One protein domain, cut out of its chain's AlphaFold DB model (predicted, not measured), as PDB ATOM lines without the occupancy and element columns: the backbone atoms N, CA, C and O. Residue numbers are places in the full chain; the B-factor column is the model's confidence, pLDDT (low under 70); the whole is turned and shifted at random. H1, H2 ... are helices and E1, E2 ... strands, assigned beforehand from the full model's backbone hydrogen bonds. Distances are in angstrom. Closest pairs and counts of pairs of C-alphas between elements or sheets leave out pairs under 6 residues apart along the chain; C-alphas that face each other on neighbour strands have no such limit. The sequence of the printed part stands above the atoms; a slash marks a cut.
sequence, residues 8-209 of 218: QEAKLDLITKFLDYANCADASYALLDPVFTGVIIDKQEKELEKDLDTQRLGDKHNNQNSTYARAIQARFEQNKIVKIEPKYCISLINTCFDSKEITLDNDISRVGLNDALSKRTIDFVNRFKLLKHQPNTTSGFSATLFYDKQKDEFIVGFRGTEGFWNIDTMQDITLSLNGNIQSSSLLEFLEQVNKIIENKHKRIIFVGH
ATOM      1  N   GLN A   8     165.549 215.071 270.992       70.25
ATOM      2  CA  GLN A   8     164.896 214.131 270.072       70.25
ATOM      3  C   GLN A   8     164.986 214.572 268.603       70.25
ATOM      4  O   GLN A   8     165.245 213.734 267.745       70.25
ATOM      5  N   GLU A   9     164.847 215.871 268.321       72.81
ATOM      6  CA  GLU A   9     164.972 216.418 266.960       72.81
ATOM      7  C   GLU A   9     166.414 216.251 266.452       72.81
ATOM      8  O   GLU A   9     166.632 215.738 265.360       72.81
ATOM      9  N   ALA A  10     167.411 216.527 267.303       71.62
ATOM     10  CA  ALA A  10     168.823 216.333 266.960       71.62
ATOM     11  C   ALA A  10     169.191 214.862 266.667       71.62
ATOM     12  O   ALA A  10     170.032 214.588 265.809       71.62
ATOM     13  N   LYS A  11     168.566 213.900 267.364       81.62
ATOM     14  CA  LYS A  11     168.761 212.465 267.094       81.62
ATOM     15  C   LYS A  11     168.156 212.052 265.754       81.62
ATOM     16  O   LYS A  11     168.773 211.269 265.038       81.62
ATOM     17  N   LEU A  12     166.973 212.571 265.422       85.56
ATOM     18  CA  LEU A  12     166.305 212.271 264.159       85.56
ATOM     19  C   LEU A  12     167.115 212.795 262.966       85.56
ATOM     20  O   LEU A  12     167.387 212.031 262.045       85.56
ATOM     21  N   ASP A  13     167.585 214.041 263.036       85.62
ATOM     22  CA  ASP A  13     168.415 214.648 261.988       85.62
ATOM     23  C   ASP A  13     169.690 213.842 261.719       85.62
ATOM     24  O   ASP A  13     170.088 213.643 260.566       85.62
ATOM     25  N   LEU A  14     170.321 213.339 262.784       86.38
ATOM     26  CA  LEU A  14     171.517 212.513 262.675       86.38
ATOM     27  C   LEU A  14     171.219 211.161 262.009       86.38
ATOM     28  O   LEU A  14     171.959 210.746 261.116       86.38
ATOM     29  N   ILE A  15     170.125 210.497 262.393       87.38
ATOM     30  CA  ILE A  15     169.691 209.230 261.781       87.38
ATOM     31  C   ILE A  15     169.389 209.431 260.294       87.38
ATOM     32  O   ILE A  15     169.870 208.666 259.459       87.38
ATOM     33  N   THR A  16     168.647 210.485 259.943       89.25
ATOM     34  CA  THR A  16     168.340 210.814 258.545       89.25
ATOM     35  C   THR A  16     169.611 211.086 257.745       89.25
ATOM     36  O   THR A  16     169.740 210.622 256.616       89.25
ATOM     37  N   LYS A  17     170.588 211.784 258.335       88.75
ATOM     38  CA  LYS A  17     171.884 212.041 257.699       88.75
ATOM     39  C   LYS A  17     172.654 210.748 257.412       88.75
ATOM     40  O   LYS A  17     173.153 210.590 256.303       88.75
ATOM     41  N   PHE A  18     172.717 209.817 258.363       88.88
ATOM     42  CA  PHE A  18     173.365 208.522 258.128       88.88
ATOM     43  C   PHE A  18     172.626 207.678 257.089       88.88
ATOM     44  O   PHE A  18     173.273 207.045 256.259       88.88
ATOM     45  N   LEU A  19     171.292 207.712 257.084       91.69
ATOM     46  CA  LEU A  19     170.493 207.022 256.073       91.69
ATOM     47  C   LEU A  19     170.752 207.573 254.662       91.69
ATOM     48  O   LEU A  19     170.906 206.795 253.724       91.69
ATOM     49  N   ASP A  20     170.839 208.897 254.506       92.56
ATOM     50  CA  ASP A  20     171.188 209.531 253.228       92.56
ATOM     51  C   ASP A  20     172.552 209.035 252.719       92.56
ATOM     52  O   ASP A  20     172.687 208.644 251.561       92.56
ATOM     53  N   TYR A  21     173.555 208.991 253.598       91.06
ATOM     54  CA  TYR A  21     174.907 208.545 253.257       91.06
ATOM     55  C   TYR A  21     174.970 207.054 252.936       91.06
ATOM     56  O   TYR A  21     175.624 206.673 251.966       91.06
ATOM     57  N   ALA A  22     174.236 206.225 253.681       90.88
ATOM     58  CA  ALA A  22     174.083 204.809 253.377       90.88
ATOM     59  C   ALA A  22     173.413 204.598 252.010       90.88
ATOM     60  O   ALA A  22     173.857 203.758 251.233       90.88
ATOM     61  N   ASN A  23     172.396 205.397 251.672       94.75
ATOM     62  CA  ASN A  23     171.757 205.344 250.357       94.75
ATOM     63  C   ASN A  23     172.708 205.766 249.232       94.75
ATOM     64  O   ASN A  23     172.713 205.115 248.194       94.75
ATOM     65  N   CYS A  24     173.526 206.806 249.420       93.94
ATOM     66  CA  CYS A  24     174.546 207.190 248.437       93.94
ATOM     67  C   CYS A  24     175.621 206.109 248.261       93.94
ATOM     68  O   CYS A  24     176.020 205.836 247.131       93.94
ATOM     69  N   ALA A  25     176.061 205.479 249.356       91.06
ATOM     70  CA  ALA A  25     177.012 204.371 249.311       91.06
ATOM     71  C   ALA A  25     176.419 203.130 248.621       91.06
ATOM     72  O   ALA A  25     177.091 202.490 247.824       91.06
ATOM     73  N   ASP A  26     175.149 202.800 248.867       93.00
ATOM     74  CA  ASP A  26     174.464 201.697 248.182       93.00
ATOM     75  C   ASP A  26     174.246 202.016 246.691       93.00
ATOM     76  O   ASP A  26     174.529 201.199 245.814       93.00
ATOM     77  N   ALA A  27     173.833 203.249 246.382       95.25
ATOM     78  CA  ALA A  27     173.633 203.732 245.020       95.25
ATOM     79  C   ALA A  27     174.924 203.757 244.188       95.25
ATOM     80  O   ALA A  27     174.850 203.573 242.975       95.25
ATOM     81  N   SER A  28     176.106 203.941 244.794       92.50
ATOM     82  CA  SER A  28     177.375 203.886 244.050       92.50
ATOM     83  C   SER A  28     177.733 202.492 243.526       92.50
ATOM     84  O   SER A  28     178.647 202.373 242.715       92.50
ATOM     85  N   TYR A  29     177.015 201.443 243.945       91.31
ATOM     86  CA  TYR A  29     177.123 200.101 243.363       91.31
ATOM     87  C   TYR A  29     176.128 199.856 242.212       91.31
ATOM     88  O   TYR A  29     176.145 198.773 241.619       91.31
ATOM     89  N   ALA A  30     175.241 200.806 241.901       93.88
ATOM     90  CA  ALA A  30     174.358 200.696 240.744       93.88
ATOM     91  C   ALA A  30     175.165 200.717 239.436       93.88
ATOM     92  O   ALA A  30     176.234 201.325 239.359       93.88
ATOM     93  N   LEU A  31     174.642 200.074 238.391       92.38
ATOM     94  CA  LEU A  31     175.204 200.173 237.044       92.38
ATOM     95  C   LEU A  31     174.855 201.550 236.457       92.38
ATOM     96  O   LEU A  31     173.777 201.744 235.907       92.38
ATOM     97  N   LEU A  32     175.734 202.537 236.636       94.50
ATOM     98  CA  LEU A  32     175.447 203.933 236.275       94.50
ATOM     99  C   LEU A  32     176.044 204.363 234.931       94.50
ATOM    100  O   LEU A  32     175.659 205.418 234.428       94.50
ATOM    101  N   ASP A  33     176.926 203.562 234.327       92.06
ATOM    102  CA  ASP A  33     177.503 203.848 233.002       92.06
ATOM    103  C   ASP A  33     176.452 204.148 231.929       92.06
ATOM    104  O   ASP A  33     176.634 205.138 231.213       92.06
ATOM    105  N   PRO A  34     175.320 203.411 231.848       93.25
ATOM    106  CA  PRO A  34     174.308 203.663 230.823       93.25
ATOM    107  C   PRO A  34     173.708 205.070 230.867       93.25
ATOM    108  O   PRO A  34     173.307 205.596 229.834       93.25
ATOM    109  N   VAL A  35     173.712 205.731 232.032       94.38
ATOM    110  CA  VAL A  35     173.251 207.125 232.178       94.38
ATOM    111  C   VAL A  35     174.185 208.110 231.456       94.38
ATOM    112  O   VAL A  35     173.783 209.219 231.105       94.38
ATOM    113  N   PHE A  36     175.448 207.734 231.243       92.69
ATOM    114  CA  PHE A  36     176.438 208.553 230.540       92.69
ATOM    115  C   PHE A  36     176.631 208.125 229.086       92.69
ATOM    116  O   PHE A  36     176.865 208.990 228.245       92.69
ATOM    117  N   THR A  37     176.548 206.825 228.791       91.50
ATOM    118  CA  THR A  37     176.771 206.282 227.441       91.50
ATOM    119  C   THR A  37     175.507 206.255 226.585       91.50
ATOM    120  O   THR A  37     175.616 206.269 225.363       91.50
ATOM    121  N   GLY A  38     174.319 206.223 227.198       91.75
ATOM    122  CA  GLY A  38     173.042 206.090 226.490       91.75
ATOM    123  C   GLY A  38     172.750 204.669 225.984       91.75
ATOM    124  O   GLY A  38     171.841 204.488 225.173       91.75
ATOM    125  N   VAL A  39     173.514 203.665 226.437       90.75
ATOM    126  CA  VAL A  39     173.408 202.269 225.981       90.75
ATOM    127  C   VAL A  39     173.562 201.309 227.163       90.75
ATOM    128  O   VAL A  39     174.450 201.484 227.999       90.75
ATOM    129  N   ILE A  40     172.718 200.274 227.215       89.56
ATOM    130  CA  ILE A  40     172.891 199.112 228.097       89.56
ATOM    131  C   ILE A  40     173.556 197.997 227.293       89.56
ATOM    132  O   ILE A  40     173.040 197.567 226.261       89.56
ATOM    133  N   ILE A  41     174.680 197.508 227.808       86.50
ATOM    134  CA  ILE A  41     175.467 196.423 227.223       86.50
ATOM    135  C   ILE A  41     175.506 195.268 228.227       86.50
ATOM    136  O   ILE A  41     175.638 195.495 229.433       86.50
ATOM    137  N   ASP A  42     175.358 194.035 227.744       82.88
ATOM    138  CA  ASP A  42     175.484 192.844 228.581       82.88
ATOM    139  C   ASP A  42     176.949 192.440 228.835       82.88
ATOM    140  O   ASP A  42     177.907 193.070 228.389       82.88
ATOM    141  N   LYS A  43     177.138 191.348 229.583       75.50
ATOM    142  CA  LYS A  43     178.474 190.826 229.918       75.50
ATOM    143  C   LYS A  43     179.226 190.250 228.709       75.50
ATOM    144  O   LYS A  43     180.409 189.956 228.841       75.50
ATOM    145  N   GLN A  44     178.550 190.031 227.582       82.88
ATOM    146  CA  GLN A  44     179.114 189.541 226.323       82.88
ATOM    147  C   GLN A  44     179.305 190.673 225.297       82.88
ATOM    148  O   GLN A  44     179.459 190.390 224.111       82.88
ATOM    149  N   GLU A  45     179.295 191.935 225.742       81.81
ATOM    150  CA  GLU A  45     179.424 193.129 224.895       81.81
ATOM    151  C   GLU A  45     178.283 193.312 223.882       81.81
ATOM    152  O   GLU A  45     178.404 194.055 222.906       81.81
ATOM    153  N   LYS A  46     177.138 192.665 224.110       87.75
ATOM    154  CA  LYS A  46     175.967 192.826 223.258       87.75
ATOM    155  C   LYS A  46     175.110 193.985 223.752       87.75
ATOM    156  O   LYS A  46     174.722 194.043 224.918       87.75
ATOM    157  N   GLU A  47     174.751 194.876 222.834       88.31
ATOM    158  CA  GLU A  47     173.780 195.939 223.095       88.31
ATOM    159  C   GLU A  47     172.394 195.338 223.371       88.31
ATOM    160  O   GLU A  47     171.827 194.615 222.544       88.31
ATOM    161  N   LEU A  48     171.851 195.636 224.552       88.19
ATOM    162  CA  LEU A  48     170.506 195.236 224.960       88.19
ATOM    163  C   LEU A  48     169.481 196.335 224.672       88.19
ATOM    164  O   LEU A  48     168.375 196.047 224.221       88.19
ATOM    165  N   GLU A  49     169.848 197.588 224.939       89.81
ATOM    166  CA  GLU A  49     168.987 198.761 224.784       89.81
ATOM    167  C   GLU A  49     169.857 199.977 224.440       89.81
ATOM    168  O   GLU A  49     170.962 200.119 224.966       89.81
ATOM    169  N   LYS A  50     169.366 200.851 223.560       90.06
ATOM    170  CA  LYS A  50     170.067 202.047 223.069       90.06
ATOM    171  C   LYS A  50     169.130 203.251 223.066       90.06
ATOM    172  O   LYS A  50     167.936 203.093 223.309       90.06
ATOM    173  N   ASP A  51     169.672 204.422 222.743       86.81
ATOM    174  CA  ASP A  51     168.933 205.691 222.708       86.81
ATOM    175  C   ASP A  51     168.287 206.022 224.070       86.81
ATOM    176  O   ASP A  51     167.231 206.650 224.153       86.81
ATOM    177  N   LEU A  52     168.943 205.578 225.150       89.50
ATOM    178  CA  LEU A  52     168.530 205.830 226.525       89.50
ATOM    179  C   LEU A  52     168.684 207.310 226.873       89.50
ATOM    180  O   LEU A  52     169.569 208.008 226.368       89.50
ATOM    181  N   ASP A  53     167.853 207.787 227.796       92.25
ATOM    182  CA  ASP A  53     168.022 209.133 228.317       92.25
ATOM    183  C   ASP A  53     169.292 209.233 229.173       92.25
ATOM    184  O   ASP A  53     169.658 208.334 229.927       92.25
ATOM    185  N   THR A  54     169.947 210.384 229.092       89.56
ATOM    186  CA  THR A  54     171.140 210.692 229.894       89.56
ATOM    187  C   THR A  54     170.792 211.537 231.121       89.56
ATOM    188  O   THR A  54     171.625 212.282 231.656       89.56
ATOM    189  N   GLN A  55     169.528 211.477 231.571       90.88
ATOM    190  CA  GLN A  55     169.041 212.296 232.670       90.88
ATOM    191  C   GLN A  55     169.659 211.814 233.981       90.88
ATOM    192  O   GLN A  55     169.572 210.655 234.362       90.88
ATOM    193  N   ARG A  56     170.276 212.742 234.713       91.00
ATOM    194  CA  ARG A  56     171.006 212.447 235.957       91.00
ATOM    195  C   ARG A  56     170.219 212.759 237.232       91.00
ATOM    196  O   ARG A  56     170.794 212.957 238.301       91.00
ATOM    197  N   LEU A  57     168.913 212.927 237.085       91.44
ATOM    198  CA  LEU A  57     167.945 213.263 238.123       91.44
ATOM    199  C   LEU A  57     166.577 212.789 237.633       91.44
ATOM    200  O   LEU A  57     166.347 212.830 236.436       91.44
ATOM    201  N   GLY A  58     165.642 212.466 238.514       85.88
ATOM    202  CA  GLY A  58     164.238 212.292 238.142       85.88
ATOM    203  C   GLY A  58     163.810 210.836 238.105       85.88
ATOM    204  O   GLY A  58     164.586 209.962 237.732       85.88
ATOM    205  N   ASP A  59     162.562 210.600 238.488       87.62
ATOM    206  CA  ASP A  59     161.872 209.314 238.412       87.62
ATOM    207  C   ASP A  59     161.280 209.054 237.022       87.62
ATOM    208  O   ASP A  59     161.288 207.912 236.566       87.62
ATOM    209  N   LYS A  60     160.826 210.108 236.328       89.69
ATOM    210  CA  LYS A  60     160.261 210.047 234.977       89.69
ATOM    211  C   LYS A  60     160.963 210.981 233.975       89.69
ATOM    212  O   LYS A  60     161.266 212.132 234.281       89.69
ATOM    213  N   HIS A  61     161.136 210.495 232.750       88.69
ATOM    214  CA  HIS A  61     161.547 211.187 231.532       88.69
ATOM    215  C   HIS A  61     160.584 210.805 230.396       88.69
ATOM    216  O   HIS A  61     160.350 209.623 230.168       88.69
ATOM    217  N   ASN A  62     159.983 211.773 229.691       89.62
ATOM    218  CA  ASN A  62     158.990 211.511 228.629       89.62
ATOM    219  C   ASN A  62     157.885 210.509 229.043       89.62
ATOM    220  O   ASN A  62     157.506 209.625 228.280       89.62
ATOM    221  N   ASN A  63     157.373 210.641 230.274       90.38
ATOM    222  CA  ASN A  63     156.403 209.740 230.923       90.38
ATOM    223  C   ASN A  63     156.896 208.305 231.217       90.38
ATOM    224  O   ASN A  63     156.162 207.519 231.818       90.38
ATOM    225  N   GLN A  64     158.140 207.974 230.881       93.62
ATOM    226  CA  GLN A  64     158.797 206.697 231.170       93.62
ATOM    227  C   GLN A  64     159.806 206.857 232.307       93.62
ATOM    228  O   GLN A  64     160.186 207.967 232.643       93.62
ATOM    229  N   ASN A  65     160.218 205.777 232.956       95.25
ATOM    230  CA  ASN A  65     161.243 205.807 233.990       95.25
ATOM    231  C   ASN A  65     162.577 206.228 233.373       95.25
ATOM    232  O   ASN A  65     162.986 205.643 232.369       95.25
ATOM    233  N   SER A  66     163.253 207.204 233.984       95.75
ATOM    234  CA  SER A  66     164.587 207.604 233.524       95.75
ATOM    235  C   SER A  66     165.581 206.450 233.680       95.75
ATOM    236  O   SER A  66     165.441 205.590 234.557       95.75
ATOM    237  N   THR A  67     166.627 206.451 232.866       96.38
ATOM    238  CA  THR A  67     167.705 205.456 232.911       96.38
ATOM    239  C   THR A  67     168.399 205.484 234.265       96.38
ATOM    240  O   THR A  67     168.670 204.437 234.854       96.38
ATOM    241  N   TYR A  68     168.586 206.681 234.827       97.31
ATOM    242  CA  TYR A  68     169.088 206.836 236.186       97.31
ATOM    243  C   TYR A  68     168.154 206.212 237.229       97.31
ATOM    244  O   TYR A  68     168.617 205.485 238.109       97.31
ATOM    245  N   ALA A  69     166.840 206.420 237.117       97.56
ATOM    246  CA  ALA A  69     165.883 205.827 238.041       97.56
ATOM    247  C   ALA A  69     165.821 204.304 237.942       97.56
ATOM    248  O   ALA A  69     165.770 203.628 238.971       97.56
ATOM    249  N   ARG A  70     165.896 203.756 236.726       96.94
ATOM    250  CA  ARG A  70     165.968 202.309 236.490       96.94
ATOM    251  C   ARG A  70     167.232 201.706 237.101       96.94
ATOM    252  O   ARG A  70     167.144 200.677 237.763       96.94
ATOM    253  N   ALA A  71     168.380 202.370 236.954       96.75
ATOM    254  CA  ALA A  71     169.640 201.923 237.546       96.75
ATOM    255  C   ALA A  71     169.581 201.878 239.081       96.75
ATOM    256  O   ALA A  71     169.944 200.874 239.694       96.75
ATOM    257  N   ILE A  72     169.065 202.939 239.709       97.81
ATOM    258  CA  ILE A  72     168.908 202.985 241.168       97.81
ATOM    259  C   ILE A  72     167.880 201.958 241.651       97.81
ATOM    260  O   ILE A  72     168.124 201.281 242.647       97.81
ATOM    261  N   GLN A  73     166.772 201.779 240.930       97.75
ATOM    262  CA  GLN A  73     165.764 200.765 241.240       97.75
ATOM    263  C   GLN A  73     166.345 199.351 241.210       97.75
ATOM    264  O   GLN A  73     166.108 198.577 242.138       97.75
ATOM    265  N   ALA A  74     167.103 199.021 240.161       96.56
ATOM    266  CA  ALA A  74     167.744 197.719 240.016       96.56
ATOM    267  C   ALA A  74     168.680 197.430 241.196       96.56
ATOM    268  O   ALA A  74     168.717 196.303 241.692       96.56
ATOM    269  N   ARG A  75     169.387 198.460 241.683       95.94
ATOM    270  CA  ARG A  75     170.283 198.347 242.834       95.94
ATOM    271  C   ARG A  75     169.541 198.220 244.162       95.94
ATOM    272  O   ARG A  75     169.787 197.279 244.915       95.94
ATOM    273  N   PHE A  76     168.649 199.160 244.462       96.50
ATOM    274  CA  PHE A  76     167.951 199.218 245.748       96.50
ATOM    275  C   PHE A  76     167.023 198.026 245.970       96.50
ATOM    276  O   PHE A  76     166.877 197.585 247.107       96.50
ATOM    277  N   GLU A  77     166.442 197.486 244.899       96.69
ATOM    278  CA  GLU A  77     165.538 196.338 244.945       96.69
ATOM    279  C   GLU A  77     166.168 195.081 244.315       96.69
ATOM    280  O   GLU A  77     165.455 194.232 243.791       96.69
ATOM    281  N   GLN A  78     167.498 194.923 244.364       94.50
ATOM    282  CA  GLN A  78     168.219 193.821 243.693       94.50
ATOM    283  C   GLN A  78     167.690 192.407 244.018       94.50
ATOM    284  O   GLN A  78     167.775 191.513 243.179       94.50
ATOM    285  N   ASN A  79     167.092 192.207 245.197       94.12
ATOM    286  CA  ASN A  79     166.532 190.924 245.637       94.12
ATOM    287  C   ASN A  79     165.049 190.734 245.269       94.12
ATOM    288  O   ASN A  79     164.474 189.687 245.552       94.12
ATOM    289  N   LYS A  80     164.403 191.732 244.653       93.81
ATOM    290  CA  LYS A  80     163.000 191.643 244.236       93.81
ATOM    291  C   LYS A  80     162.863 190.620 243.114       93.81
ATOM    292  O   LYS A  80     163.479 190.783 242.064       93.81
ATOM    293  N   ILE A  81     162.024 189.607 243.321       92.00
ATOM    294  CA  ILE A  81     161.682 188.599 242.312       92.00
ATOM    295  C   ILE A  81     160.848 189.262 241.210       92.00
ATOM    296  O   ILE A  81     159.831 189.898 241.489       92.00
ATOM    297  N   VAL A  82     161.276 189.102 239.959       91.69
ATOM    298  CA  VAL A  82     160.580 189.618 238.768       91.69
ATOM    299  C   VAL A  82     159.982 188.516 237.905       91.69
ATOM    300  O   VAL A  82     159.016 188.753 237.185       91.69
ATOM    301  N   LYS A  83     160.530 187.299 237.976       90.00
ATOM    302  CA  LYS A  83     160.039 186.152 237.213       90.00
ATOM    303  C   LYS A  83     160.320 184.862 237.972       90.00
ATOM    304  O   LYS A  83     161.365 184.724 238.600       90.00
ATOM    305  N   ILE A  84     159.394 183.915 237.866       90.56
ATOM    306  CA  ILE A  84     159.578 182.537 238.315       90.56
ATOM    307  C   ILE A  84     159.530 181.658 237.072       90.56
ATOM    308  O   ILE A  84     158.528 181.634 236.355       90.56
ATOM    309  N   GLU A  85     160.627 180.968 236.789       88.75
ATOM    310  CA  GLU A  85     160.671 179.963 235.732       88.75
ATOM    311  C   GLU A  85     160.181 178.633 236.308       88.75
ATOM    312  O   GLU A  85     160.700 178.199 237.341       88.75
ATOM    313  N   PRO A  86     159.154 178.002 235.710       89.00
ATOM    314  CA  PRO A  86     158.600 176.768 236.240       89.00
ATOM    315  C   PRO A  86     159.574 175.607 236.041       89.00
ATOM    316  O   PRO A  86     160.390 175.606 235.117       89.00
ATOM    317  N   LYS A  87     159.426 174.580 236.880       90.69
ATOM    318  CA  LYS A  87     160.128 173.310 236.702       90.69
ATOM    319  C   LYS A  87     159.859 172.764 235.300       90.69
ATOM    320  O   LYS A  87     158.703 172.657 234.887       90.69
ATOM    321  N   TYR A  88     160.913 172.367 234.602       88.00
ATOM    322  CA  TYR A  88     160.808 171.794 233.264       88.00
ATOM    323  C   TYR A  88     161.660 170.534 233.151       88.00
ATOM    324  O   TYR A  88     162.799 170.493 233.611       88.00
ATOM    325  N   CYS A  89     161.100 169.492 232.541       90.56
ATOM    326  CA  CYS A  89     161.750 168.197 232.386       90.56
ATOM    327  C   CYS A  89     161.913 167.856 230.907       90.56
ATOM    328  O   CYS A  89     160.957 167.925 230.137       90.56
ATOM    329  N   ILE A  90     163.117 167.436 230.525       90.81
ATOM    330  CA  ILE A  90     163.420 166.925 229.191       90.81
ATOM    331  C   ILE A  90     163.348 165.401 229.256       90.81
ATOM    332  O   ILE A  90     164.306 164.736 229.656       90.81
ATOM    333  N   SER A  91     162.210 164.838 228.839       90.50
ATOM    334  CA  SER A  91     161.964 163.389 228.870       90.50
ATOM    335  C   SER A  91     162.996 162.581 228.078       90.50
ATOM    336  O   SER A  91     163.318 161.468 228.464       90.50
ATOM    337  N   LEU A  92     163.558 163.147 227.001       89.44
ATOM    338  CA  LEU A  92     164.521 162.458 226.133       89.44
ATOM    339  C   LEU A  92     165.846 162.107 226.837       89.44
ATOM    340  O   LEU A  92     166.528 161.178 226.421       89.44
ATOM    341  N   ILE A  93     166.207 162.850 227.889       92.50
ATOM    342  CA  ILE A  93     167.452 162.665 228.654       92.50
ATOM    343  C   ILE A  93     167.202 162.407 230.148       92.50
ATOM    344  O   ILE A  93     168.152 162.368 230.920       92.50
ATOM    345  N   ASN A  94     165.940 162.227 230.563       87.94
ATOM    346  CA  ASN A  94     165.534 162.052 231.964       87.94
ATOM    347  C   ASN A  94     166.083 163.127 232.923       87.94
ATOM    348  O   ASN A  94     166.352 162.851 234.091       87.94
ATOM    349  N   THR A  95     166.210 164.368 232.448       92.12
ATOM    350  CA  THR A  95     166.728 165.489 233.245       92.12
ATOM    351  C   THR A  95     165.617 166.486 233.530       92.12
ATOM    352  O   THR A  95     164.913 166.916 232.616       92.12
ATOM    353  N   CYS A  96     165.485 166.890 234.791       89.06
ATOM    354  CA  CYS A  96     164.591 167.960 235.215       89.06
ATOM    355  C   CYS A  96     165.393 169.142 235.756       89.06
ATOM    356  O   CYS A  96     166.364 168.955 236.483       89.06
ATOM    357  N   PHE A  97     164.943 170.345 235.426       87.12
ATOM    358  CA  PHE A  97     165.435 171.604 235.965       87.12
ATOM    359  C   PHE A  97     164.384 172.146 236.924       87.12
ATOM    360  O   PHE A  97     163.225 172.296 236.531       87.12
ATOM    361  N   ASP A  98     164.775 172.393 238.170       89.44
ATOM    362  CA  ASP A  98     163.880 172.948 239.180       89.44
ATOM    363  C   ASP A  98     163.505 174.399 238.873       89.44
ATOM    364  O   ASP A  98     164.113 175.070 238.035       89.44
ATOM    365  N   SER A  99     162.459 174.875 239.548       87.62
ATOM    366  CA  SER A  99     162.003 176.249 239.393       87.62
ATOM    367  C   SER A  99     163.089 177.238 239.800       87.62
ATOM    368  O   SER A  99     163.738 177.059 240.833       87.62
ATOM    369  N   LYS A 100     163.236 178.311 239.024       89.19
ATOM    370  CA  LYS A 100     164.240 179.347 239.264       89.19
ATOM    371  C   LYS A 100     163.573 180.698 239.473       89.19
ATOM    372  O   LYS A 100     162.826 181.168 238.615       89.19
ATOM    373  N   GLU A 101     163.883 181.335 240.595       91.38
ATOM    374  CA  GLU A 101     163.543 182.734 240.826       91.38
ATOM    375  C   GLU A 101     164.578 183.630 240.148       91.38
ATOM    376  O   GLU A 101     165.789 183.449 240.290       91.38
ATOM    377  N   ILE A 102     164.092 184.600 239.386       90.69
ATOM    378  CA  ILE A 102     164.908 185.633 238.762       90.69
ATOM    379  C   ILE A 102     164.591 186.927 239.492       90.69
ATOM    380  O   ILE A 102     163.441 187.375 239.492       90.69
ATOM    381  N   THR A 103     165.606 187.517 240.115       94.00
ATOM    382  CA  THR A 103     165.505 188.811 240.788       94.00
ATOM    383  C   THR A 103     165.935 189.954 239.869       94.00
ATOM    384  O   THR A 103     166.343 189.722 238.727       94.00
ATOM    385  N   LEU A 104     165.849 191.199 240.341       93.12
ATOM    386  CA  LEU A 104     166.409 192.343 239.621       93.12
ATOM    387  C   LEU A 104     167.930 192.256 239.469       93.12
ATOM    388  O   LEU A 104     168.425 192.658 238.428       93.12
ATOM    389  N   ASP A 105     168.657 191.711 240.448       92.62
ATOM    390  CA  ASP A 105     170.095 191.396 240.336       92.62
ATOM    391  C   ASP A 105     170.961 192.588 239.873       92.62
ATOM    392  O   ASP A 105     171.918 192.433 239.117       92.62
ATOM    393  N   ASN A 106     170.592 193.815 240.279       93.38
ATOM    394  CA  ASN A 106     171.234 195.058 239.833       93.38
ATOM    395  C   ASN A 106     171.280 195.232 238.295       93.38
ATOM    396  O   ASN A 106     172.111 195.970 237.770       93.38
ATOM    397  N   ASP A 107     170.381 194.559 237.573       92.19
ATOM    398  CA  ASP A 107     170.283 194.547 236.118       92.19
ATOM    399  C   ASP A 107     169.207 195.539 235.651       92.19
ATOM    400  O   ASP A 107     168.003 195.330 235.821       92.19
ATOM    401  N   ILE A 108     169.654 196.640 235.041       93.69
ATOM    402  CA  ILE A 108     168.786 197.728 234.561       93.69
ATOM    403  C   ILE A 108     167.779 197.222 233.520       93.69
ATOM    404  O   ILE A 108     166.644 197.703 233.473       93.69
ATOM    405  N   SER A 109     168.165 196.229 232.708       91.81
ATOM    406  CA  SER A 109     167.302 195.679 231.654       91.81
ATOM    407  C   SER A 109     166.067 194.968 232.220       91.81
ATOM    408  O   SER A 109     165.060 194.830 231.527       91.81
ATOM    409  N   ARG A 110     166.106 194.576 233.503       93.00
ATOM    410  CA  ARG A 110     164.983 193.950 234.218       93.00
ATOM    411  C   ARG A 110     164.033 194.955 234.866       93.00
ATOM    412  O   ARG A 110     163.012 194.541 235.407       93.00
ATOM    413  N   VAL A 111     164.351 196.251 234.823       94.31
ATOM    414  CA  VAL A 111     163.442 197.324 235.245       94.31
ATOM    415  C   VAL A 111     162.809 197.934 234.001       94.31
ATOM    416  O   VAL A 111     163.482 198.598 233.211       94.31
ATOM    417  N   GLY A 112     161.507 197.729 233.832       92.00
ATOM    418  CA  GLY A 112     160.747 198.252 232.706       92.00
ATOM    419  C   GLY A 112     160.618 199.779 232.719       92.00
ATOM    420  O   GLY A 112     160.587 200.435 233.765       92.00
ATOM    421  N   LEU A 113     160.458 200.355 231.524       93.00
ATOM    422  CA  LEU A 113     160.240 201.794 231.322       93.00
ATOM    423  C   LEU A 113     158.982 202.320 232.034       93.00
ATOM    424  O   LEU A 113     158.908 203.498 232.351       93.00
ATOM    425  N   ASN A 114     157.991 201.473 232.313       94.75
ATOM    426  CA  ASN A 114     156.745 201.881 232.972       94.75
ATOM    427  C   ASN A 114     156.531 201.216 234.335       94.75
ATOM    428  O   ASN A 114     155.461 201.368 234.923       94.75
ATOM    429  N   ASP A 115     157.538 200.509 234.851       94.38
ATOM    430  CA  ASP A 115     157.435 199.815 236.130       94.38
ATOM    431  C   ASP A 115     157.215 200.795 237.281       94.38
ATOM    432  O   ASP A 115     157.735 201.915 237.293       94.38
ATOM    433  N   ALA A 116     156.465 200.350 238.290       94.44
ATOM    434  CA  ALA A 116     156.341 201.085 239.537       94.44
ATOM    435  C   ALA A 116     157.679 201.052 240.293       94.44
ATOM    436  O   ALA A 116     158.161 199.983 240.685       94.44
ATOM    437  N   LEU A 117     158.261 202.231 240.506       96.62
ATOM    438  CA  LEU A 117     159.482 202.404 241.288       96.62
ATOM    439  C   LEU A 117     159.169 202.415 242.786       96.62
ATOM    440  O   LEU A 117     158.088 202.840 243.205       96.62
ATOM    441  N   SER A 118     160.118 201.963 243.608       96.88
ATOM    442  CA  SER A 118     159.954 202.042 245.060       96.88
ATOM    443  C   SER A 118     160.059 203.491 245.536       96.88
ATOM    444  O   SER A 118     160.729 204.329 244.926       96.88
ATOM    445  N   LYS A 119     159.415 203.796 246.669       97.00
ATOM    446  CA  LYS A 119     159.488 205.133 247.272       97.00
ATOM    447  C   LYS A 119     160.939 205.551 247.543       97.00
ATOM    448  O   LYS A 119     161.304 206.685 247.262       97.00
ATOM    449  N   ARG A 120     161.776 204.612 248.008       96.62
ATOM    450  CA  ARG A 120     163.216 204.824 248.235       96.62
ATOM    451  C   ARG A 120     163.920 205.303 246.962       96.62
ATOM    452  O   ARG A 120     164.674 206.267 247.025       96.62
ATOM    453  N   THR A 121     163.652 204.662 245.823       97.56
ATOM    454  CA  THR A 121     164.206 205.065 244.523       97.56
ATOM    455  C   THR A 121     163.740 206.459 244.136       97.56
ATOM    456  O   THR A 121     164.583 207.304 243.849       97.56
ATOM    457  N   ILE A 122     162.426 206.712 244.161       97.06
ATOM    458  CA  ILE A 122     161.830 207.998 243.764       97.06
ATOM    459  C   ILE A 122     162.407 209.142 244.605       97.06
ATOM    460  O   ILE A 122     162.899 210.128 244.055       97.06
ATOM    461  N   ASP A 123     162.398 208.993 245.931       96.56
ATOM    462  CA  ASP A 123     162.911 210.002 246.860       96.56
ATOM    463  C   ASP A 123     164.410 210.260 246.620       96.56
ATOM    464  O   ASP A 123     164.856 211.411 246.624       96.56
ATOM    465  N   PHE A 124     165.187 209.205 246.343       97.62
ATOM    466  CA  PHE A 124     166.618 209.316 246.069       97.62
ATOM    467  C   PHE A 124     166.902 210.042 244.751       97.62
ATOM    468  O   PHE A 124     167.590 211.061 244.754       97.62
ATOM    469  N   VAL A 125     166.351 209.575 243.629       97.12
ATOM    470  CA  VAL A 125     166.676 210.099 242.285       97.12
ATOM    471  C   VAL A 125     166.127 211.503 242.059       97.12
ATOM    472  O   VAL A 125     166.639 212.246 241.223       97.12
ATOM    473  N   ASN A 126     165.098 211.896 242.816       95.88
ATOM    474  CA  ASN A 126     164.573 213.257 242.807       95.88
ATOM    475  C   ASN A 126     165.380 214.214 243.687       95.88
ATOM    476  O   ASN A 126     165.280 215.428 243.492       95.88
ATOM    477  N   ARG A 127     166.205 213.720 244.615       96.25
ATOM    478  CA  ARG A 127     167.031 214.541 245.511       96.25
ATOM    479  C   ARG A 127     168.497 214.573 245.101       96.25
ATOM    480  O   ARG A 127     169.060 215.661 244.976       96.25
ATOM    481  N   PHE A 128     169.095 213.408 244.895       97.00
ATOM    482  CA  PHE A 128     170.507 213.245 244.587       97.00
ATOM    483  C   PHE A 128     170.702 213.282 243.078       97.00
ATOM    484  O   PHE A 128     170.217 212.430 242.341       97.00
ATOM    485  N   LYS A 129     171.405 214.310 242.609       96.12
ATOM    486  CA  LYS A 129     171.792 214.424 241.208       96.12
ATOM    487  C   LYS A 129     173.087 213.654 240.989       96.12
ATOM    488  O   LYS A 129     174.084 213.935 241.650       96.12
ATOM    489  N   LEU A 130     173.099 212.754 240.018       96.31
ATOM    490  CA  LEU A 130     174.316 212.097 239.563       96.31
ATOM    491  C   LEU A 130     175.173 213.093 238.759       96.31
ATOM    492  O   LEU A 130     174.695 213.768 237.847       96.31
ATOM    493  N   LEU A 131     176.448 213.247 239.105       94.19
ATOM    494  CA  LEU A 131     177.343 214.185 238.414       94.19
ATOM    495  C   LEU A 131     178.410 213.465 237.606       94.19
ATOM    496  O   LEU A 131     178.629 213.817 236.445       94.19
ATOM    497  N   LYS A 132     179.035 212.456 238.208       93.06
ATOM    498  CA  LYS A 132     180.099 211.663 237.599       93.06
ATOM    499  C   LYS A 132     180.039 210.245 238.146       93.06
ATOM    500  O   LYS A 132     179.789 210.062 239.333       93.06
ATOM    501  N   HIS A 133     180.310 209.274 237.292       92.81
ATOM    502  CA  HIS A 133     180.562 207.900 237.684       92.81
ATOM    503  C   HIS A 133     181.885 207.453 237.064       92.81
ATOM    504  O   HIS A 133     182.194 207.818 235.927       92.81
ATOM    505  N   GLN A 134     182.671 206.734 237.854       89.31
ATOM    506  CA  GLN A 134     183.831 205.977 237.424       89.31
ATOM    507  C   GLN A 134     183.479 204.499 237.610       89.31
ATOM    508  O   GLN A 134     183.412 204.042 238.761       89.31
ATOM    509  N   PRO A 135     183.247 203.752 236.520       84.50
ATOM    510  CA  PRO A 135     183.082 202.311 236.613       84.50
ATOM    511  C   PRO A 135     184.361 201.625 237.078       84.50
ATOM    512  O   PRO A 135     185.441 202.226 237.074       84.50
ATOM    513  N   ASN A 136     184.217 200.359 237.479       78.06
ATOM    514  CA  ASN A 136     185.314 199.531 237.970       78.06
ATOM    515  C   ASN A 136     186.491 199.549 236.992       78.06
ATOM    516  O   ASN A 136     186.393 199.051 235.872       78.06
ATOM    517  N   THR A 137     187.614 200.098 237.442       74.31
ATOM    518  CA  THR A 137     188.883 200.025 236.723       74.31
ATOM    519  C   THR A 137     189.554 198.671 236.945       74.31
ATOM    520  O   THR A 137     189.155 197.883 237.806       74.31
ATOM    521  N   THR A 138     190.632 198.406 236.206       68.81
ATOM    522  CA  THR A 138     191.473 197.209 236.389       68.81
ATOM    523  C   THR A 138     192.083 197.109 237.789       68.81
ATOM    524  O   THR A 138     192.374 196.008 238.245       68.81
ATOM    525  N   SER A 139     192.237 198.236 238.492       65.12
ATOM    526  CA  SER A 139     192.684 198.281 239.888       65.12
ATOM    527  C   SER A 139     191.570 198.008 240.907       65.12
ATOM    528  O   SER A 139     191.829 198.028 242.106       65.12
ATOM    529  N   GLY A 140     190.331 197.768 240.459       69.00
ATOM    530  CA  GLY A 140     189.175 197.583 241.337       69.00
ATOM    531  C   GLY A 140     188.630 198.888 241.926       69.00
ATOM    532  O   GLY A 140     187.830 198.851 242.859       69.00
ATOM    533  N   PHE A 141     189.048 200.046 241.406       77.12
ATOM    534  CA  PHE A 141     188.535 201.342 241.841       77.12
ATOM    535  C   PHE A 141     187.221 201.678 241.131       77.12
ATOM    536  O   PHE A 141     187.130 201.607 239.907       77.12
ATOM    537  N   SER A 142     186.216 202.105 241.894       82.94
ATOM    538  CA  SER A 142     185.007 202.728 241.359       82.94
ATOM    539  C   SER A 142     184.440 203.733 242.351       82.94
ATOM    540  O   SER A 142     184.450 203.526 243.569       82.94
ATOM    541  N   ALA A 143     183.961 204.849 241.814       88.94
ATOM    542  CA  ALA A 143     183.450 205.958 242.597       88.94
ATOM    543  C   ALA A 143     182.352 206.703 241.845       88.94
ATOM    544  O   ALA A 143     182.325 206.764 240.616       88.94
ATOM    545  N   THR A 144     181.444 207.309 242.599       93.38
ATOM    546  CA  THR A 144     180.330 208.081 242.059       93.38
ATOM    547  C   THR A 144     180.196 209.389 242.811       93.38
ATOM    548  O   THR A 144     180.116 209.393 244.033       93.38
ATOM    549  N   LEU A 145     180.141 210.503 242.084       94.56
ATOM    550  CA  LEU A 145     179.850 211.817 242.640       94.56
ATOM    551  C   LEU A 145     178.355 212.112 242.511       94.56
ATOM    552  O   LEU A 145     177.831 212.261 241.399       94.56
ATOM    553  N   PHE A 146     177.705 212.277 243.654       95.81
ATOM    554  CA  PHE A 146     176.351 212.791 243.790       95.81
ATOM    555  C   PHE A 146     176.368 214.232 244.305       95.81
ATOM    556  O   PHE A 146     177.281 214.666 245.010       95.81
ATOM    557  N   TYR A 147     175.312 214.963 243.977       94.62
ATOM    558  CA  TYR A 147     175.009 216.264 244.555       94.62
ATOM    559  C   TYR A 147     173.639 216.226 245.218       94.62
ATOM    560  O   TYR A 147     172.626 215.986 244.556       94.62
ATOM    561  N   ASP A 148     173.614 216.463 246.526       94.44
ATOM    562  CA  ASP A 148     172.387 216.575 247.303       94.44
ATOM    563  C   ASP A 148     171.791 217.972 247.117       94.44
ATOM    564  O   ASP A 148     172.295 218.962 247.648       94.44
ATOM    565  N   LYS A 149     170.686 218.058 246.375       93.19
ATOM    566  CA  LYS A 149     170.021 219.338 246.107       93.19
ATOM    567  C   LYS A 149     169.351 219.954 247.334       93.19
ATOM    568  O   LYS A 149     169.082 221.148 247.313       93.19
ATOM    569  N   GLN A 150     169.013 219.153 248.346       92.00
ATOM    570  CA  GLN A 150     168.335 219.653 249.544       92.00
ATOM    571  C   GLN A 150     169.335 220.219 250.547       92.00
ATOM    572  O   GLN A 150     169.065 221.251 251.153       92.00
ATOM    573  N   LYS A 151     170.484 219.552 250.712       89.44
ATOM    574  CA  LYS A 151     171.529 219.967 251.661       89.44
ATOM    575  C   LYS A 151     172.619 220.835 251.038       89.44
ATOM    576  O   LYS A 151     173.398 221.422 251.778       89.44
ATOM    577  N   ASP A 152     172.642 220.941 249.710       89.81
ATOM    578  CA  ASP A 152     173.673 221.653 248.951       89.81
ATOM    579  C   ASP A 152     175.088 221.092 249.210       89.81
ATOM    580  O   ASP A 152     176.053 221.817 249.456       89.81
ATOM    581  N   GLU A 153     175.204 219.760 249.174       89.44
ATOM    582  CA  GLU A 153     176.424 219.018 249.512       89.44
ATOM    583  C   GLU A 153     176.858 218.080 248.381       89.44
ATOM    584  O   GLU A 153     176.033 217.527 247.646       89.44
ATOM    585  N   PHE A 154     178.171 217.873 248.263       90.69
ATOM    586  CA  PHE A 154     178.743 216.865 247.373       90.69
ATOM    587  C   PHE A 154     179.020 215.586 248.147       90.69
ATOM    588  O   PHE A 154     179.617 215.632 249.222       90.69
ATOM    589  N   ILE A 155     178.608 214.453 247.588       91.69
ATOM    590  CA  ILE A 155     178.791 213.141 248.206       91.69
ATOM    591  C   ILE A 155     179.485 212.232 247.199       91.69
ATOM    592  O   ILE A 155     178.949 211.964 246.126       91.69
ATOM    593  N   VAL A 156     180.677 211.759 247.541       90.25
ATOM    594  CA  VAL A 156     181.415 210.762 246.769       90.25
ATOM    595  C   VAL A 156     181.166 209.398 247.400       90.25
ATOM    596  O   VAL A 156     181.614 209.144 248.514       90.25
ATOM    597  N   GLY A 157     180.435 208.541 246.692       89.38
ATOM    598  CA  GLY A 157     180.219 207.147 247.058       89.38
ATOM    599  C   GLY A 157     181.243 206.247 246.387       89.38
ATOM    600  O   GLY A 157     181.316 206.209 245.159       89.38
ATOM    601  N   PHE A 158     182.030 205.532 247.180       83.75
ATOM    602  CA  PHE A 158     183.003 204.575 246.684       83.75
ATOM    603  C   PHE A 158     182.488 203.144 246.756       83.75
ATOM    604  O   PHE A 158     181.845 202.729 247.724       83.75
ATOM    605  N   ARG A 159     182.856 202.367 245.739       77.12
ATOM    606  CA  ARG A 159     182.633 200.928 245.685       77.12
ATOM    607  C   ARG A 159     183.902 200.224 246.162       77.12
ATOM    608  O   ARG A 159     184.972 200.418 245.594       77.12
ATOM    609  N   GLY A 160     183.801 199.446 247.234       62.78
ATOM    610  CA  GLY A 160     184.941 198.718 247.783       62.78
ATOM    611  C   GLY A 160     185.306 197.475 246.969       62.78
ATOM    612  O   GLY A 160     184.423 196.707 246.586       62.78
ATOM    613  N   THR A 161     186.612 197.264 246.796       51.72
ATOM    614  CA  THR A 161     187.236 195.938 246.677       51.72
ATOM    615  C   THR A 161     188.115 195.754 247.919       51.72
ATOM    616  O   THR A 161     188.624 196.746 248.454       51.72
ATOM    617  N   GLU A 162     188.235 194.529 248.431       46.16
ATOM    618  CA  GLU A 162     189.008 194.219 249.643       46.16
ATOM    619  C   GLU A 162     190.411 194.863 249.579       46.16
ATOM    620  O   GLU A 162     191.140 194.677 248.609       46.16
ATOM    621  N   GLY A 163     190.768 195.676 250.584       47.75
ATOM    622  CA  GLY A 163     192.090 196.313 250.713       47.75
ATOM    623  C   GLY A 163     192.161 197.829 250.471       47.75
ATOM    624  O   GLY A 163     193.038 198.466 251.040       47.75
ATOM    625  N   PHE A 164     191.235 198.438 249.718       46.62
ATOM    626  CA  PHE A 164     191.296 199.883 249.395       46.62
ATOM    627  C   PHE A 164     190.768 200.814 250.513       46.62
ATOM    628  O   PHE A 164     191.060 202.004 250.517       46.62
ATOM    629  N   TRP A 165     189.978 200.294 251.462       50.47
ATOM    630  CA  TRP A 165     189.259 201.082 252.485       50.47
ATOM    631  C   TRP A 165     189.752 200.875 253.923       50.47
ATOM    632  O   TRP A 165     188.998 201.119 254.866       50.47
ATOM    633  N   ASN A 166     190.995 200.429 254.140       51.19
ATOM    634  CA  ASN A 166     191.551 200.537 255.491       51.19
ATOM    635  C   ASN A 166     191.696 202.033 255.865       51.19
ATOM    636  O   ASN A 166     191.863 202.902 255.007       51.19
ATOM    637  N   ILE A 167     191.565 202.340 257.158       49.69
ATOM    638  CA  ILE A 167     191.620 203.715 257.690       49.69
ATOM    639  C   ILE A 167     192.945 204.402 257.298       49.69
ATOM    640  O   ILE A 167     192.948 205.604 257.034       49.69
ATOM    641  N   ASP A 168     194.020 203.620 257.152       44.97
ATOM    642  CA  ASP A 168     195.314 204.073 256.628       44.97
ATOM    643  C   ASP A 168     195.211 204.599 255.190       44.97
ATOM    644  O   ASP A 168     195.659 205.711 254.937       44.97
ATOM    645  N   THR A 169     194.531 203.907 254.262       52.19
ATOM    646  CA  THR A 169     194.373 204.409 252.882       52.19
ATOM    647  C   THR A 169     193.556 205.705 252.854       52.19
ATOM    648  O   THR A 169     193.853 206.596 252.069       52.19
ATOM    649  N   MET A 170     192.564 205.891 253.732       53.38
ATOM    650  CA  MET A 170     191.820 207.163 253.827       53.38
ATOM    651  C   MET A 170     192.683 208.334 254.323       53.38
ATOM    652  O   MET A 170     192.572 209.454 253.806       53.38
ATOM    653  N   GLN A 171     193.537 208.090 255.322       52.94
ATOM    654  CA  GLN A 171     194.507 209.079 255.794       52.94
ATOM    655  C   GLN A 171     195.570 209.357 254.736       52.94
ATOM    656  O   GLN A 171     195.850 210.525 254.471       52.94
ATOM    657  N   ASP A 172     196.060 208.327 254.052       49.81
ATOM    658  CA  ASP A 172     197.010 208.461 252.957       49.81
ATOM    659  C   ASP A 172     196.400 209.215 251.780       49.81
ATOM    660  O   ASP A 172     197.059 210.086 251.240       49.81
ATOM    661  N   ILE A 173     195.130 209.010 251.414       54.81
ATOM    662  CA  ILE A 173     194.437 209.831 250.401       54.81
ATOM    663  C   ILE A 173     194.417 211.303 250.825       54.81
ATOM    664  O   ILE A 173     194.720 212.188 250.029       54.81
ATOM    665  N   THR A 174     194.109 211.575 252.092       51.34
ATOM    666  CA  THR A 174     194.053 212.945 252.625       51.34
ATOM    667  C   THR A 174     195.437 213.607 252.660       51.34
ATOM    668  O   THR A 174     195.567 214.788 252.345       51.34
ATOM    669  N   LEU A 175     196.477 212.853 253.019       49.72
ATOM    670  CA  LEU A 175     197.868 213.314 253.085       49.72
ATOM    671  C   LEU A 175     198.508 213.433 251.696       49.72
ATOM    672  O   LEU A 175     199.300 214.338 251.448       49.72
ATOM    673  N   SER A 176     198.154 212.537 250.783       49.06
ATOM    674  CA  SER A 176     198.723 212.432 249.443       49.06
ATOM    675  C   SER A 176     198.082 213.395 248.444       49.06
ATOM    676  O   SER A 176     198.753 213.821 247.517       49.06
ATOM    677  N   LEU A 177     196.865 213.893 248.690       51.59
ATOM    678  CA  LEU A 177     196.349 215.085 247.996       51.59
ATOM    679  C   LEU A 177     197.218 216.341 248.231       51.59
ATOM    680  O   LEU A 177     197.084 217.317 247.495       51.59
ATOM    681  N   ASN A 178     198.136 216.302 249.207       48.81
ATOM    682  CA  ASN A 178     199.136 217.340 249.468       48.81
ATOM    683  C   ASN A 178     200.563 216.954 249.009       48.81
ATOM    684  O   ASN A 178     201.509 217.694 249.289       48.81
ATOM    685  N   GLY A 179     200.750 215.816 248.326       41.75
ATOM    686  CA  GLY A 179     202.055 215.283 247.915       41.75
ATOM    687  C   GLY A 179     202.032 214.667 246.511       41.75
ATOM    688  O   GLY A 179     201.003 214.247 246.010       41.75
ATOM    689  N   ASN A 180     203.172 214.636 245.828       44.25
ATOM    690  CA  ASN A 180     203.264 214.176 244.439       44.25
ATOM    691  C   ASN A 180     203.137 212.632 244.362       44.25
ATOM    692  O   ASN A 180     204.032 211.934 244.838       44.25
ATOM    693  N   ILE A 181     202.053 212.097 243.781       45.94
ATOM    694  CA  ILE A 181     201.767 210.647 243.676       45.94
ATOM    695  C   ILE A 181     201.774 210.196 242.208       45.94
ATOM    696  O   ILE A 181     201.279 210.900 241.332       45.94
ATOM    697  N   GLN A 182     202.261 208.980 241.938       43.69
ATOM    698  CA  GLN A 182     201.969 208.243 240.697       43.69
ATOM    699  C   GLN A 182     200.448 208.140 240.438       43.69
ATOM    700  O   GLN A 182     199.672 207.905 241.365       43.69
ATOM    701  N   SER A 183     200.022 208.297 239.176       51.69
ATOM    702  CA  SER A 183     198.614 208.432 238.759       51.69
ATOM    703  C   SER A 183     197.777 207.175 239.036       51.69
ATOM    704  O   SER A 183     197.704 206.247 238.230       51.69
ATOM    705  N   SER A 184     197.127 207.140 240.194       68.69
ATOM    706  CA  SER A 184     196.090 206.157 240.499       68.69
ATOM    707  C   SER A 184     194.749 206.600 239.900       68.69
ATOM    708  O   SER A 184     194.470 207.796 239.804       68.69
ATOM    709  N   SER A 185     193.871 205.651 239.551       72.31
ATOM    710  CA  SER A 185     192.502 205.947 239.077       72.31
ATOM    711  C   SER A 185     191.698 206.814 240.058       72.31
ATOM    712  O   SER A 185     190.774 207.520 239.659       72.31
ATOM    713  N   LEU A 186     192.064 206.781 241.343       75.31
ATOM    714  CA  LEU A 186     191.521 207.670 242.357       75.31
ATOM    715  C   LEU A 186     191.929 209.125 242.117       75.31
ATOM    716  O   LEU A 186     191.058 209.990 242.160       75.31
ATOM    717  N   LEU A 187     193.216 209.408 241.886       73.75
ATOM    718  CA  LEU A 187     193.690 210.778 241.676       73.75
ATOM    719  C   LEU A 187     193.025 211.388 240.441       73.75
ATOM    720  O   LEU A 187     192.477 212.482 240.519       73.75
ATOM    721  N   GLU A 188     192.964 210.635 239.342       81.25
ATOM    722  CA  GLU A 188     192.270 211.064 238.123       81.25
ATOM    723  C   GLU A 188     190.785 211.354 238.371       81.25
ATOM    724  O   GLU A 188     190.227 212.312 237.829       81.25
ATOM    725  N   PHE A 189     190.120 210.539 239.195       84.81
ATOM    726  CA  PHE A 189     188.739 210.790 239.587       84.81
ATOM    727  C   PHE A 189     188.619 212.043 240.458       84.81
ATOM    728  O   PHE A 189     187.753 212.877 240.202       84.81
ATOM    729  N   LEU A 190     189.491 212.216 241.452       82.12
ATOM    730  CA  LEU A 190     189.484 213.377 242.341       82.12
ATOM    731  C   LEU A 190     189.801 214.676 241.597       82.12
ATOM    732  O   LEU A 190     189.149 215.681 241.859       82.12
ATOM    733  N   GLU A 191     190.708 214.666 240.623       83.12
ATOM    734  CA  GLU A 191     190.958 215.812 239.744       83.12
ATOM    735  C   GLU A 191     189.718 216.173 238.919       83.12
ATOM    736  O   GLU A 191     189.376 217.348 238.769       83.12
ATOM    737  N   GLN A 192     189.008 215.171 238.393       86.62
ATOM    738  CA  GLN A 192     187.747 215.394 237.684       86.62
ATOM    739  C   GLN A 192     186.660 215.937 238.614       86.62
ATOM    740  O   GLN A 192     185.928 216.847 238.228       86.62
ATOM    741  N   VAL A 193     186.565 215.412 239.838       85.56
ATOM    742  CA  VAL A 193     185.669 215.941 240.871       85.56
ATOM    743  C   VAL A 193     186.040 217.387 241.179       85.56
ATOM    744  O   VAL A 193     185.147 218.230 241.159       85.56
ATOM    745  N   ASN A 194     187.328 217.691 241.373       83.62
ATOM    746  CA  ASN A 194     187.821 219.036 241.652       83.62
ATOM    747  C   ASN A 194     187.396 220.019 240.552       83.62
ATOM    748  O   ASN A 194     186.791 221.040 240.852       83.62
ATOM    749  N   LYS A 195     187.554 219.656 239.274       86.19
ATOM    750  CA  LYS A 195     187.080 220.470 238.135       86.19
ATOM    751  C   LYS A 195     185.562 220.718 238.142       86.19
ATOM    752  O   LYS A 195     185.101 221.743 237.652       86.19
ATOM    753  N   ILE A 196     184.763 219.788 238.675       84.69
ATOM    754  CA  ILE A 196     183.294 219.925 238.772       84.69
ATOM    755  C   ILE A 196     182.884 220.840 239.938       84.69
ATOM    756  O   ILE A 196     181.854 221.523 239.866       84.69
ATOM    757  N   ILE A 197     183.648 220.817 241.030       81.94
ATOM    758  CA  ILE A 197     183.347 221.561 242.262       81.94
ATOM    759  C   ILE A 197     184.119 222.877 242.380       81.94
ATOM    760  O   ILE A 197     183.788 223.676 243.260       81.94
ATOM    761  N   GLU A 198     185.125 223.110 241.535       70.88
ATOM    762  CA  GLU A 198     185.931 224.327 241.523       70.88
ATOM    763  C   GLU A 198     185.006 225.552 241.505       70.88
ATOM    764  O   GLU A 198     184.044 225.628 240.734       70.88
ATOM    765  N   ASN A 199     185.276 226.496 242.412       58.75
ATOM    766  CA  ASN A 199     184.477 227.693 242.723       58.75
ATOM    767  C   ASN A 199     183.238 227.502 243.611       58.75
ATOM    768  O   ASN A 199     182.514 228.470 243.849       58.75
ATOM    769  N   LYS A 200     182.972 226.301 244.142       65.69
ATOM    770  CA  LYS A 200     181.800 226.089 245.009       65.69
ATOM    771  C   LYS A 200     182.070 226.196 246.507       65.69
ATOM    772  O   LYS A 200     181.091 226.338 247.226       65.69
ATOM    773  N   HIS A 201     183.325 226.158 246.978       63.91
ATOM    774  CA  HIS A 201     183.700 226.194 248.413       63.91
ATOM    775  C   HIS A 201     182.767 225.353 249.313       63.91
ATOM    776  O   HIS A 201     182.371 225.771 250.399       63.91
ATOM    777  N   LYS A 202     182.368 224.172 248.830       70.38
ATOM    778  CA  LYS A 202     181.370 223.308 249.470       70.38
ATOM    779  C   LYS A 202     182.026 222.078 250.063       70.38
ATOM    780  O   LYS A 202     183.017 221.575 249.539       70.38
ATOM    781  N   ARG A 203     181.442 221.589 251.157       70.31
ATOM    782  CA  ARG A 203     181.876 220.347 251.798       70.31
ATOM    783  C   ARG A 203     181.695 219.177 250.834       70.31
ATOM    784  O   ARG A 203     180.646 219.050 250.199       70.31
ATOM    785  N   ILE A 204     182.717 218.331 250.776       80.69
ATOM    786  CA  ILE A 204     182.674 217.029 250.117       80.69
ATOM    787  C   ILE A 204     182.605 215.983 251.220       80.69
ATOM    788  O   ILE A 204     183.409 215.999 252.152       80.69
ATOM    789  N   ILE A 205     181.627 215.096 251.122       84.88
ATOM    790  CA  ILE A 205     181.454 213.968 252.025       84.88
ATOM    791  C   ILE A 205     181.853 212.717 251.260       84.88
ATOM    792  O   ILE A 205     181.366 212.475 250.158       84.88
ATOM    793  N   PHE A 206     182.725 211.917 251.850       83.94
ATOM    794  CA  PHE A 206     183.118 210.628 251.302       83.94
ATOM    795  C   PHE A 206     182.359 209.529 252.044       83.94
ATOM    796  O   PHE A 206     182.302 209.533 253.274       83.94
ATOM    797  N   VAL A 207     181.736 208.621 251.295       85.00
ATOM    798  CA  VAL A 207     180.965 207.491 251.821       85.00
ATOM    799  C   VAL A 207     181.381 206.219 251.093       85.00
ATOM    800  O   VAL A 207     181.749 206.250 249.920       85.00
ATOM    801  N   GLY A 208     181.311 205.086 251.772       74.94
ATOM    802  CA  GLY A 208     181.645 203.793 251.194       74.94
ATOM    803  C   GLY A 208     181.231 202.676 252.135       74.94
ATOM    804  O   GLY A 208     181.079 202.894 253.337       74.94
ATOM    805  N   HIS A 209     181.024 201.486 251.584       65.75
ATOM    806  CA  HIS A 209     180.774 200.289 252.374       65.75
ATOM    807  C   HIS A 209     182.066 199.463 252.381       65.75
ATOM    808  O   HIS A 209     182.458 198.917 251.351       65.75
TER     809      HIS A 209
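This is residues 8 to 209 of the 218 residues of an uncharacterized protein of Campylobacter coli (UniProt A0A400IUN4). A strongly twisted sheet of four strands, E6 to E9, is sandwiched between H1 on one face and H6 on the other, three layers in all. Beside it sits a second part of helices and loops round H3, and from this a thin two-stranded arm, E2 and E3 with E4 and E5, makes the length of the elongated outline; its tip, residues 90 to 95, and residues 8 to 16 of H1 stick out. The printed part has 202 residues, in the order H1 H2 E1 H3 E2 E3 E4 E5 H4 E6 E7 E8 H5 H6 E9; the class is mixed, helices and strands. The large sheet runs E6, E7, E8, E9 and is mixed. The whole is only just compact, close to loose, with a radius of gyration of the C-alphas of 19.7 A and spans of 69 by 40 by 40 A.

The sheet holds E6, residues 128 to 134, 16.8 A long; E7, 142 to 148, 19.7 A; E8, 153 to 159, 19.5 A; and E9, 204 to 208, 13.3 A, ending at C-alpha 208 (181.645, 203.793, 251.194). H1, residues 8 to 27, begins at C-alpha 8 (164.896, 214.131, 270.072) and is 28.5 A long. H6 is residues 185 to 197, 18.4 A, and H5 is 167 to 176, 13.9 A. H3 is residues 67 to 76, 14.3 A, H4 119 to 127, 12.2 A, and H2 34 to 37. The arm has E2, 81 to 85, E3, 88 to 90, E4, 95 to 97, and E5, 100 to 103. E1, residues 47 to 49, pairs with no named strand.

E6, E7 and E8 form a meander, each strand the antiparallel neighbour of the one before, with N 129 and O 147 at 2.8 A and N 146 and O 155 at 2.8 A. E8 and E9 are parallel, with N 156 and O 205 at 2.8 A; with H5 and H6 between, they form a strand-helix-strand unit with a right-handed crossover. H6 is over E7 at a height over the sheet of 8.8 A; H5 is not on the sheet. On the opposite face, H1 comes closest to E8 at the C-alphas of Ala 25 and Gly 157, 4.8 A. H3, the hub, touches H4, closest at the C-alphas of Gln 73 and Thr 121, 5.6 A, at a steep tilt of 45 degrees, opposite ways. H3 touches H1 with H1's residues 26 to 27 alone, closest at the C-alphas of Ala 27 and Ile 72, 6.1 A. H2 and H3 only just touch, with 3 pairs of C-alphas within 8 A, the closest those of Val 35 and Tyr 68, 5.8 A. E2 and E5 are antiparallel, with N 82 and O 102 at 2.8 A, and E3 and E4 are a hairpin, with N 90 and O 95 at 2.8 A. In H1, H3, H4, H5 and H6 every O i to N i+4 pair is within hydrogen-bond range; H2 is too short for one.

The C-alphas of Leu 92 and Asn 199, the two farthest apart, are 70.2 A apart. The printed part has no cut; the links E1 to H3 and E5 to H4 are long. The mean pLDDT of the printed part is 83.9, and residues 138 to 140, 160 to 184, 199 to 201 and 209 are under 70.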